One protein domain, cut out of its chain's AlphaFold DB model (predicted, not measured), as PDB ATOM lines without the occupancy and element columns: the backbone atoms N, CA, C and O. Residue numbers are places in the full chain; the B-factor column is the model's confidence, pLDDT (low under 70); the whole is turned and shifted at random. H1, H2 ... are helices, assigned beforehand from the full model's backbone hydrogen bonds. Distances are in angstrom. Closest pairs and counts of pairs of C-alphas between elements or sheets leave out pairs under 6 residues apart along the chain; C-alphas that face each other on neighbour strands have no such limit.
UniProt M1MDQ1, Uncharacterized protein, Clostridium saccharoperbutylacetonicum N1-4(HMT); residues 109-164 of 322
ATOM      1  N   LYS A 109     168.024 194.590 230.553       70.25
ATOM      2  CA  LYS A 109     168.260 194.506 231.998       70.25
ATOM      3  C   LYS A 109     169.397 193.544 232.347       70.25
ATOM      4  O   LYS A 109     170.223 193.842 233.206       70.25
ATOM      5  N   GLU A 110     169.483 192.418 231.645       72.62
ATOM      6  CA  GLU A 110     170.585 191.459 231.795       72.62
ATOM      7  C   GLU A 110     171.902 192.009 231.231       72.62
ATOM      8  O   GLU A 110     172.970 191.762 231.796       72.62
ATOM      9  N   GLN A 111     171.839 192.800 230.154       71.00
ATOM     10  CA  GLN A 111     173.008 193.498 229.613       71.00
ATOM     11  C   GLN A 111     173.567 194.496 230.633       71.00
ATOM     12  O   GLN A 111     174.761 194.467 230.930       71.00
ATOM     13  N   PHE A 112     172.718 195.319 231.247       76.06
ATOM     14  CA  PHE A 112     173.171 196.269 232.259       76.06
ATOM     15  C   PHE A 112     173.673 195.594 233.544       76.06
ATOM     16  O   PHE A 112     174.686 196.021 234.097       76.06
ATOM     17  N   ALA A 113     173.049 194.497 233.984       77.38
ATOM     18  CA  ALA A 113     173.535 193.712 235.122       77.38
ATOM     19  C   ALA A 113     174.935 193.116 234.872       77.38
ATOM     20  O   ALA A 113     175.759 193.051 235.791       77.38
ATOM     21  N   SER A 114     175.234 192.726 233.625       77.50
ATOM     22  CA  SER A 114     176.583 192.286 233.252       77.50
ATOM     23  C   SER A 114     177.604 193.425 233.302       77.50
ATOM     24  O   SER A 114     178.685 193.231 233.843       77.50
ATOM     25  N   LEU A 115     177.236 194.645 232.890       81.44
ATOM     26  CA  LEU A 115     178.117 195.818 232.981       81.44
ATOM     27  C   LEU A 115     178.421 196.233 234.429       81.44
ATOM     28  O   LEU A 115     179.519 196.725 234.699       81.44
ATOM     29  N   VAL A 116     177.478 196.020 235.354       85.38
ATOM     30  CA  VAL A 116     177.714 196.193 236.798       85.38
ATOM     31  C   VAL A 116     178.658 195.116 237.327       85.38
ATOM     32  O   VAL A 116     179.604 195.420 238.051       85.38
ATOM     33  N   SER A 117     178.434 193.858 236.940       82.19
ATOM     34  CA  SER A 117     179.267 192.724 237.366       82.19
ATOM     35  C   SER A 117     180.707 192.836 236.851       82.19
ATOM     36  O   SER A 117     181.648 192.517 237.575       82.19
ATOM     37  N   ASP A 118     180.876 193.363 235.639       82.81
ATOM     38  CA  ASP A 118     182.171 193.639 235.014       82.81
ATOM     39  C   ASP A 118     182.819 194.937 235.544       82.81
ATOM     40  O   ASP A 118     183.912 195.311 235.116       82.81
ATOM     41  N   GLY A 119     182.155 195.649 236.465       81.19
ATOM     42  CA  GLY A 119     182.650 196.880 237.087       81.19
ATOM     43  C   GLY A 119     182.744 198.078 236.138       81.19
ATOM     44  O   GLY A 119     183.406 199.063 236.460       81.19
ATOM     45  N   THR A 120     182.108 198.003 234.967       86.50
ATOM     46  CA  THR A 120     182.101 199.083 233.966       86.50
ATOM     47  C   THR A 120     181.198 200.236 234.400       86.50
ATOM     48  O   THR A 120     181.514 201.396 234.136       86.50
ATOM     49  N   ILE A 121     180.097 199.922 235.087       81.12
ATOM     50  CA  ILE A 121     179.210 200.894 235.735       81.12
ATOM     51  C   ILE A 121     178.946 200.479 237.187       81.12
ATOM     52  O   ILE A 121     178.997 199.295 237.514       81.12
ATOM     53  N   THR A 122     178.665 201.433 238.074       88.00
ATOM     54  CA  THR A 122     178.265 201.137 239.460       88.00
ATOM     55  C   THR A 122     176.774 200.822 239.557       88.00
ATOM     56  O   THR A 122     175.983 201.173 238.678       88.00
ATOM     57  N   SER A 123     176.363 200.204 240.665       83.62
ATOM     58  CA  SER A 123     174.945 199.995 240.971       83.62
ATOM     59  C   SER A 123     174.170 201.316 241.060       83.62
ATOM     60  O   SER A 123     173.021 201.364 240.627       83.62
ATOM     61  N   GLU A 124     174.782 202.406 241.551       82.19
ATOM     62  CA  GLU A 124     174.137 203.729 241.521       82.19
ATOM     63  C   GLU A 124     173.954 204.252 240.093       82.19
ATOM     64  O   GLU A 124     172.915 204.828 239.778       82.19
ATOM     65  N   GLN A 125     174.940 204.042 239.216       82.31
ATOM     66  CA  GLN A 125     174.834 204.442 237.812       82.31
ATOM     67  C   GLN A 125     173.737 203.656 237.091       82.31
ATOM     68  O   GLN A 125     172.975 204.246 236.327       82.31
ATOM     69  N   LEU A 126     173.600 202.356 237.375       82.69
ATOM     70  CA  LEU A 126     172.496 201.549 236.860       82.69
ATOM     71  C   LEU A 126     171.137 202.071 237.347       82.69
ATOM     72  O   LEU A 126     170.243 202.286 236.534       82.69
ATOM     73  N   ALA A 127     171.001 202.347 238.646       80.25
ATOM     74  CA  ALA A 127     169.764 202.886 239.207       80.25
ATOM     75  C   ALA A 127     169.390 204.248 238.590       80.25
ATOM     76  O   ALA A 127     168.219 204.504 238.313       80.25
ATOM     77  N   ALA A 128     170.376 205.109 238.320       76.56
ATOM     78  CA  ALA A 128     170.158 206.386 237.641       76.56
ATOM     79  C   ALA A 128     169.689 206.202 236.186       76.56
ATOM     80  O   ALA A 128     168.776 206.898 235.738       76.56
ATOM     81  N   ILE A 129     170.272 205.241 235.459       74.12
ATOM     82  CA  ILE A 129     169.855 204.897 234.094       74.12
ATOM     83  C   ILE A 129     168.421 204.361 234.104       74.12
ATOM     84  O   ILE A 129     167.585 204.898 233.377       74.12
ATOM     85  N   GLU A 130     168.102 203.390 234.966       76.94
ATOM     86  CA  GLU A 130     166.746 202.838 235.121       76.94
ATOM     87  C   GLU A 130     165.724 203.939 235.451       76.94
ATOM     88  O   GLU A 130     164.663 204.016 234.827       76.94
ATOM     89  N   ALA A 131     166.065 204.859 236.356       73.44
ATOM     90  CA  ALA A 131     165.207 205.983 236.719       73.44
ATOM     91  C   ALA A 131     164.992 207.003 235.581       73.44
ATOM     92  O   ALA A 131     163.995 207.732 235.614       73.44
ATOM     93  N   SER A 132     165.907 207.073 234.606       67.94
ATOM     94  CA  SER A 132     165.827 207.979 233.450       67.94
ATOM     95  C   SER A 132     165.024 207.408 232.278       67.94
ATOM     96  O   SER A 132     164.386 208.164 231.549       67.94
ATOM     97  N   ILE A 133     165.031 206.083 232.108       67.00
ATOM     98  CA  ILE A 133     164.357 205.397 230.994       67.00
ATOM     99  C   ILE A 133     162.967 204.875 231.366       67.00
ATOM    100  O   ILE A 133     162.204 204.482 230.485       67.00
ATOM    101  N   THR A 134     162.626 204.863 232.658       70.38
ATOM    102  CA  THR A 134     161.291 204.472 233.115       70.38
ATOM    103  C   THR A 134     160.295 205.596 232.802       70.38
ATOM    104  O   THR A 134     160.483 206.715 233.290       70.38
ATOM    105  N   PRO A 135     159.223 205.335 232.027       59.97
ATOM    106  CA  PRO A 135     158.181 206.325 231.790       59.97
ATOM    107  C   PRO A 135     157.486 206.652 233.115       59.97
ATOM    108  O   PRO A 135     156.857 205.785 233.719       59.97
ATOM    109  N   LYS A 136     157.617 207.895 233.574       72.62
ATOM    110  CA  LYS A 136     156.926 208.408 234.764       72.62
ATOM    111  C   LYS A 136     155.623 209.087 234.359       72.62
ATOM    112  O   LYS A 136     155.561 209.691 233.285       72.62
ATOM    113  N   ASP A 137     154.613 209.040 235.223       80.88
ATOM    114  CA  ASP A 137     153.418 209.876 235.069       80.88
ATOM    115  C   ASP A 137     153.821 211.370 235.029       80.88
ATOM    116  O   ASP A 137     154.773 211.749 235.719       80.88
ATOM    117  N   PRO A 138     153.153 212.246 234.249       79.69
ATOM    118  CA  PRO A 138     153.506 213.665 234.175       79.69
ATOM    119  C   PRO A 138     153.604 214.354 235.542       79.69
ATOM    120  O   PRO A 138     154.464 215.213 235.734       79.69
ATOM    121  N   LYS A 139     152.782 213.952 236.517       79.19
ATOM    122  CA  LYS A 139     152.839 214.497 237.875       79.19
ATOM    123  C   LYS A 139     154.085 214.033 238.628       79.19
ATOM    124  O   LYS A 139     154.718 214.830 239.314       79.19
ATOM    125  N   GLU A 140     154.483 212.776 238.455       81.25
ATOM    126  CA  GLU A 140     155.726 212.233 239.017       81.25
ATOM    127  C   GLU A 140     156.982 212.812 238.347       81.25
ATOM    128  O   GLU A 140     158.014 212.994 238.994       81.25
ATOM    129  N   GLN A 141     156.915 213.144 237.056       81.56
ATOM    130  CA  GLN A 141     158.000 213.858 236.375       81.56
ATOM    131  C   GLN A 141     158.191 215.255 236.962       81.56
ATOM    132  O   GLN A 141     159.315 215.670 237.230       81.56
ATOM    133  N   LEU A 142     157.092 215.969 237.199       83.50
ATOM    134  CA  LEU A 142     157.129 217.310 237.765       83.50
ATOM    135  C   LEU A 142     157.675 217.323 239.203       83.50
ATOM    136  O   LEU A 142     158.490 218.183 239.533       83.50
ATOM    137  N   THR A 143     157.313 216.350 240.043       83.00
ATOM    138  CA  THR A 143     157.883 216.230 241.401       83.00
ATOM    139  C   THR A 143     159.365 215.849 241.385       83.00
ATOM    140  O   THR A 143     160.138 216.333 242.218       83.00
ATOM    141  N   PHE A 144     159.794 215.034 240.416       84.25
ATOM    142  CA  PHE A 144     161.210 214.754 240.190       84.25
ATOM    143  C   PHE A 144     161.979 216.018 239.783       84.25
ATOM    144  O   PHE A 144     163.027 216.289 240.358       84.25
ATOM    145  N   LEU A 145     161.442 216.835 238.870       85.62
ATOM    146  CA  LEU A 145     162.072 218.092 238.445       85.62
ATOM    147  C   LEU A 145     162.194 219.114 239.584       85.62
ATOM    148  O   LEU A 145     163.161 219.874 239.607       85.62
ATOM    149  N   VAL A 146     161.251 219.118 240.536       89.44
ATOM    150  CA  VAL A 146     161.379 219.905 241.776       89.44
ATOM    151  C   VAL A 146     162.507 219.362 242.652       89.44
ATOM    152  O   VAL A 146     163.322 220.129 243.160       89.44
ATOM    153  N   SER A 147     162.577 218.039 242.812       85.75
ATOM    154  CA  SER A 147     163.593 217.383 243.649       85.75
ATOM    155  C   SER A 147     165.011 217.556 243.095       85.75
ATOM    156  O   SER A 147     165.956 217.714 243.862       85.75
ATOM    157  N   ASP A 148     165.145 217.563 241.770       85.50
ATOM    158  CA  ASP A 148     166.390 217.814 241.035       85.50
ATOM    159  C   ASP A 148     166.705 219.321 240.894       85.50
ATOM    160  O   ASP A 148     167.707 219.713 240.303       85.50
ATOM    161  N   GLY A 149     165.844 220.204 241.419       86.56
ATOM    162  CA  GLY A 149     166.047 221.656 241.411       86.56
ATOM    163  C   GLY A 149     165.930 222.318 240.035       86.56
ATOM    164  O   GLY A 149     166.268 223.493 239.894       86.56
ATOM    165  N   THR A 150     165.441 221.596 239.024       91.38
ATOM    166  CA  THR A 150     165.208 222.137 237.676       91.38
ATOM    167  C   THR A 150     164.056 223.143 237.673       91.38
ATOM    168  O   THR A 150     164.101 224.130 236.937       91.38
ATOM    169  N   ILE A 151     163.036 222.916 238.507       89.50
ATOM    170  CA  ILE A 151     161.933 223.857 238.742       89.50
ATOM    171  C   ILE A 151     161.715 224.077 240.245       89.50
ATOM    172  O   ILE A 151     162.020 223.205 241.055       89.50
ATOM    173  N   THR A 152     161.173 225.228 240.640       92.44
ATOM    174  CA  THR A 152     160.799 225.510 242.036       92.44
ATOM    175  C   THR A 152     159.400 224.989 242.366       92.44
ATOM    176  O   THR A 152     158.578 224.740 241.481       92.44
ATOM    177  N   SER A 153     159.089 224.883 243.660       89.69
ATOM    178  CA  SER A 153     157.737 224.561 244.127       89.69
ATOM    179  C   SER A 153     156.694 225.586 243.660       89.69
ATOM    180  O   SER A 153     155.574 225.202 243.334       89.69
ATOM    181  N   GLU A 154     157.042 226.877 243.566       90.00
ATOM    182  CA  GLU A 154     156.140 227.885 242.991       90.00
ATOM    183  C   GLU A 154     155.890 227.650 241.498       90.00
ATOM    184  O   GLU A 154     154.764 227.813 241.030       90.00
ATOM    185  N   GLN A 155     156.918 227.251 240.746       91.38
ATOM    186  CA  GLN A 155     156.770 226.925 239.328       91.38
ATOM    187  C   GLN A 155     155.896 225.685 239.133       91.38
ATOM    188  O   GLN A 155     155.038 225.689 238.253       91.38
ATOM    189  N   LEU A 156     156.048 224.664 239.983       89.75
ATOM    190  CA  LEU A 156     155.158 223.503 239.994       89.75
ATOM    191  C   LEU A 156     153.703 223.919 240.237       89.75
ATOM    192  O   LEU A 156     152.829 223.556 239.455       89.75
ATOM    193  N   ALA A 157     153.451 224.727 241.268       86.69
ATOM    194  CA  ALA A 157     152.106 225.204 241.583       86.69
ATOM    195  C   ALA A 157     151.497 226.027 240.431       86.69
ATOM    196  O   ALA A 157     150.312 225.895 240.131       86.69
ATOM    197  N   ALA A 158     152.305 226.843 239.748       86.44
ATOM    198  CA  ALA A 158     151.867 227.598 238.578       86.44
ATOM    199  C   ALA A 158     151.517 226.685 237.390       86.44
ATOM    200  O   ALA A 158     150.516 226.918 236.715       86.44
ATOM    201  N   ILE A 159     152.310 225.635 237.152       84.81
ATOM    202  CA  ILE A 159     152.040 224.631 236.116       84.81
ATOM    203  C   ILE A 159     150.755 223.871 236.446       84.81
ATOM    204  O   ILE A 159     149.879 223.784 235.590       84.81
ATOM    205  N   GLU A 160     150.600 223.385 237.681       86.06
ATOM    206  CA  GLU A 160     149.386 222.696 238.131       86.06
ATOM    207  C   GLU A 160     148.148 223.590 237.975       86.06
ATOM    208  O   GLU A 160     147.139 223.153 237.422       86.06
ATOM    209  N   ALA A 161     148.230 224.862 238.365       82.50
ATOM    210  CA  ALA A 161     147.141 225.820 238.189       82.50
ATOM    211  C   ALA A 161     146.815 226.111 236.712       82.50
ATOM    212  O   ALA A 161     145.657 226.377 236.383       82.50
ATOM    213  N   ALA A 162     147.808 226.065 235.819       80.50
ATOM    214  CA  ALA A 162     147.621 226.304 234.389       80.50
ATOM    215  C   ALA A 162     146.992 225.108 233.660       80.50
ATOM    216  O   ALA A 162     146.214 225.303 232.728       80.50
ATOM    217  N   ILE A 163     147.323 223.880 234.072       77.62
ATOM    218  CA  ILE A 163     146.820 222.652 233.435       77.62
ATOM    219  C   ILE A 163     145.533 222.126 234.074       77.62
ATOM    220  O   ILE A 163     144.875 221.265 233.491       77.62
ATOM    221  N   THR A 164     145.170 222.615 235.263       80.62
ATOM    222  CA  THR A 164     143.919 222.233 235.924       80.62
ATOM    223  C   THR A 164     142.730 222.781 235.125       80.62
ATOM    224  O   THR A 164     142.623 224.000 234.957       80.62
TER     225      THR A 164
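This is residues 109 to 164 of the 322 residues of an uncharacterized protein of Clostridium saccharoperbutylacetonicum N1-4(HMT) (UniProt M1MDQ1). Four short helices stand in a row as an open zigzag: the helical hairpin of H2 with H1 and that of H4 with H3 follow one another, with residues 134 to 137 between them. The printed part has 56 residues and four named helices, H1 to H4 in chain order, with no named strand; the class is all helix. It is extended, with a radius of gyration of the C-alphas of 15.8 A, and spans 47 by 18 by 8 A.

H2, residues 123 to 133, is 15.5 A long and begins at C-alpha 123 (174.945, 199.995, 240.971). H4, residues 153 to 163, is 15.4 A long and ends at C-alpha 163 (146.820, 222.652, 233.435). H1 is residues 109 to 117, 12.4 A; H3 is residues 138 to 147, 14.3 A.

H2 and H1 only just touch, with 3 pairs of C-alphas within 8 A, the closest Val 116 and Ser 123 at 6.3 A; they run opposite ways at a shallow tilt of 25 degrees. H3 and H4 touch, the closest C-alphas being Val 146 and Ser 153 at 6.4 A, opposite ways at a shallow tilt of 17 degrees. H2 and H3 are apart. In H1, H2, H3 and H4 every O i to N i+4 pair is within hydrogen-bond range.

The C-alphas farthest apart, Asp 118 and Thr 164, are 47.8 A apart. The printed part has no cut, and its three links are tight. The pLDDT is under 70 at residues 132, 133 and 135.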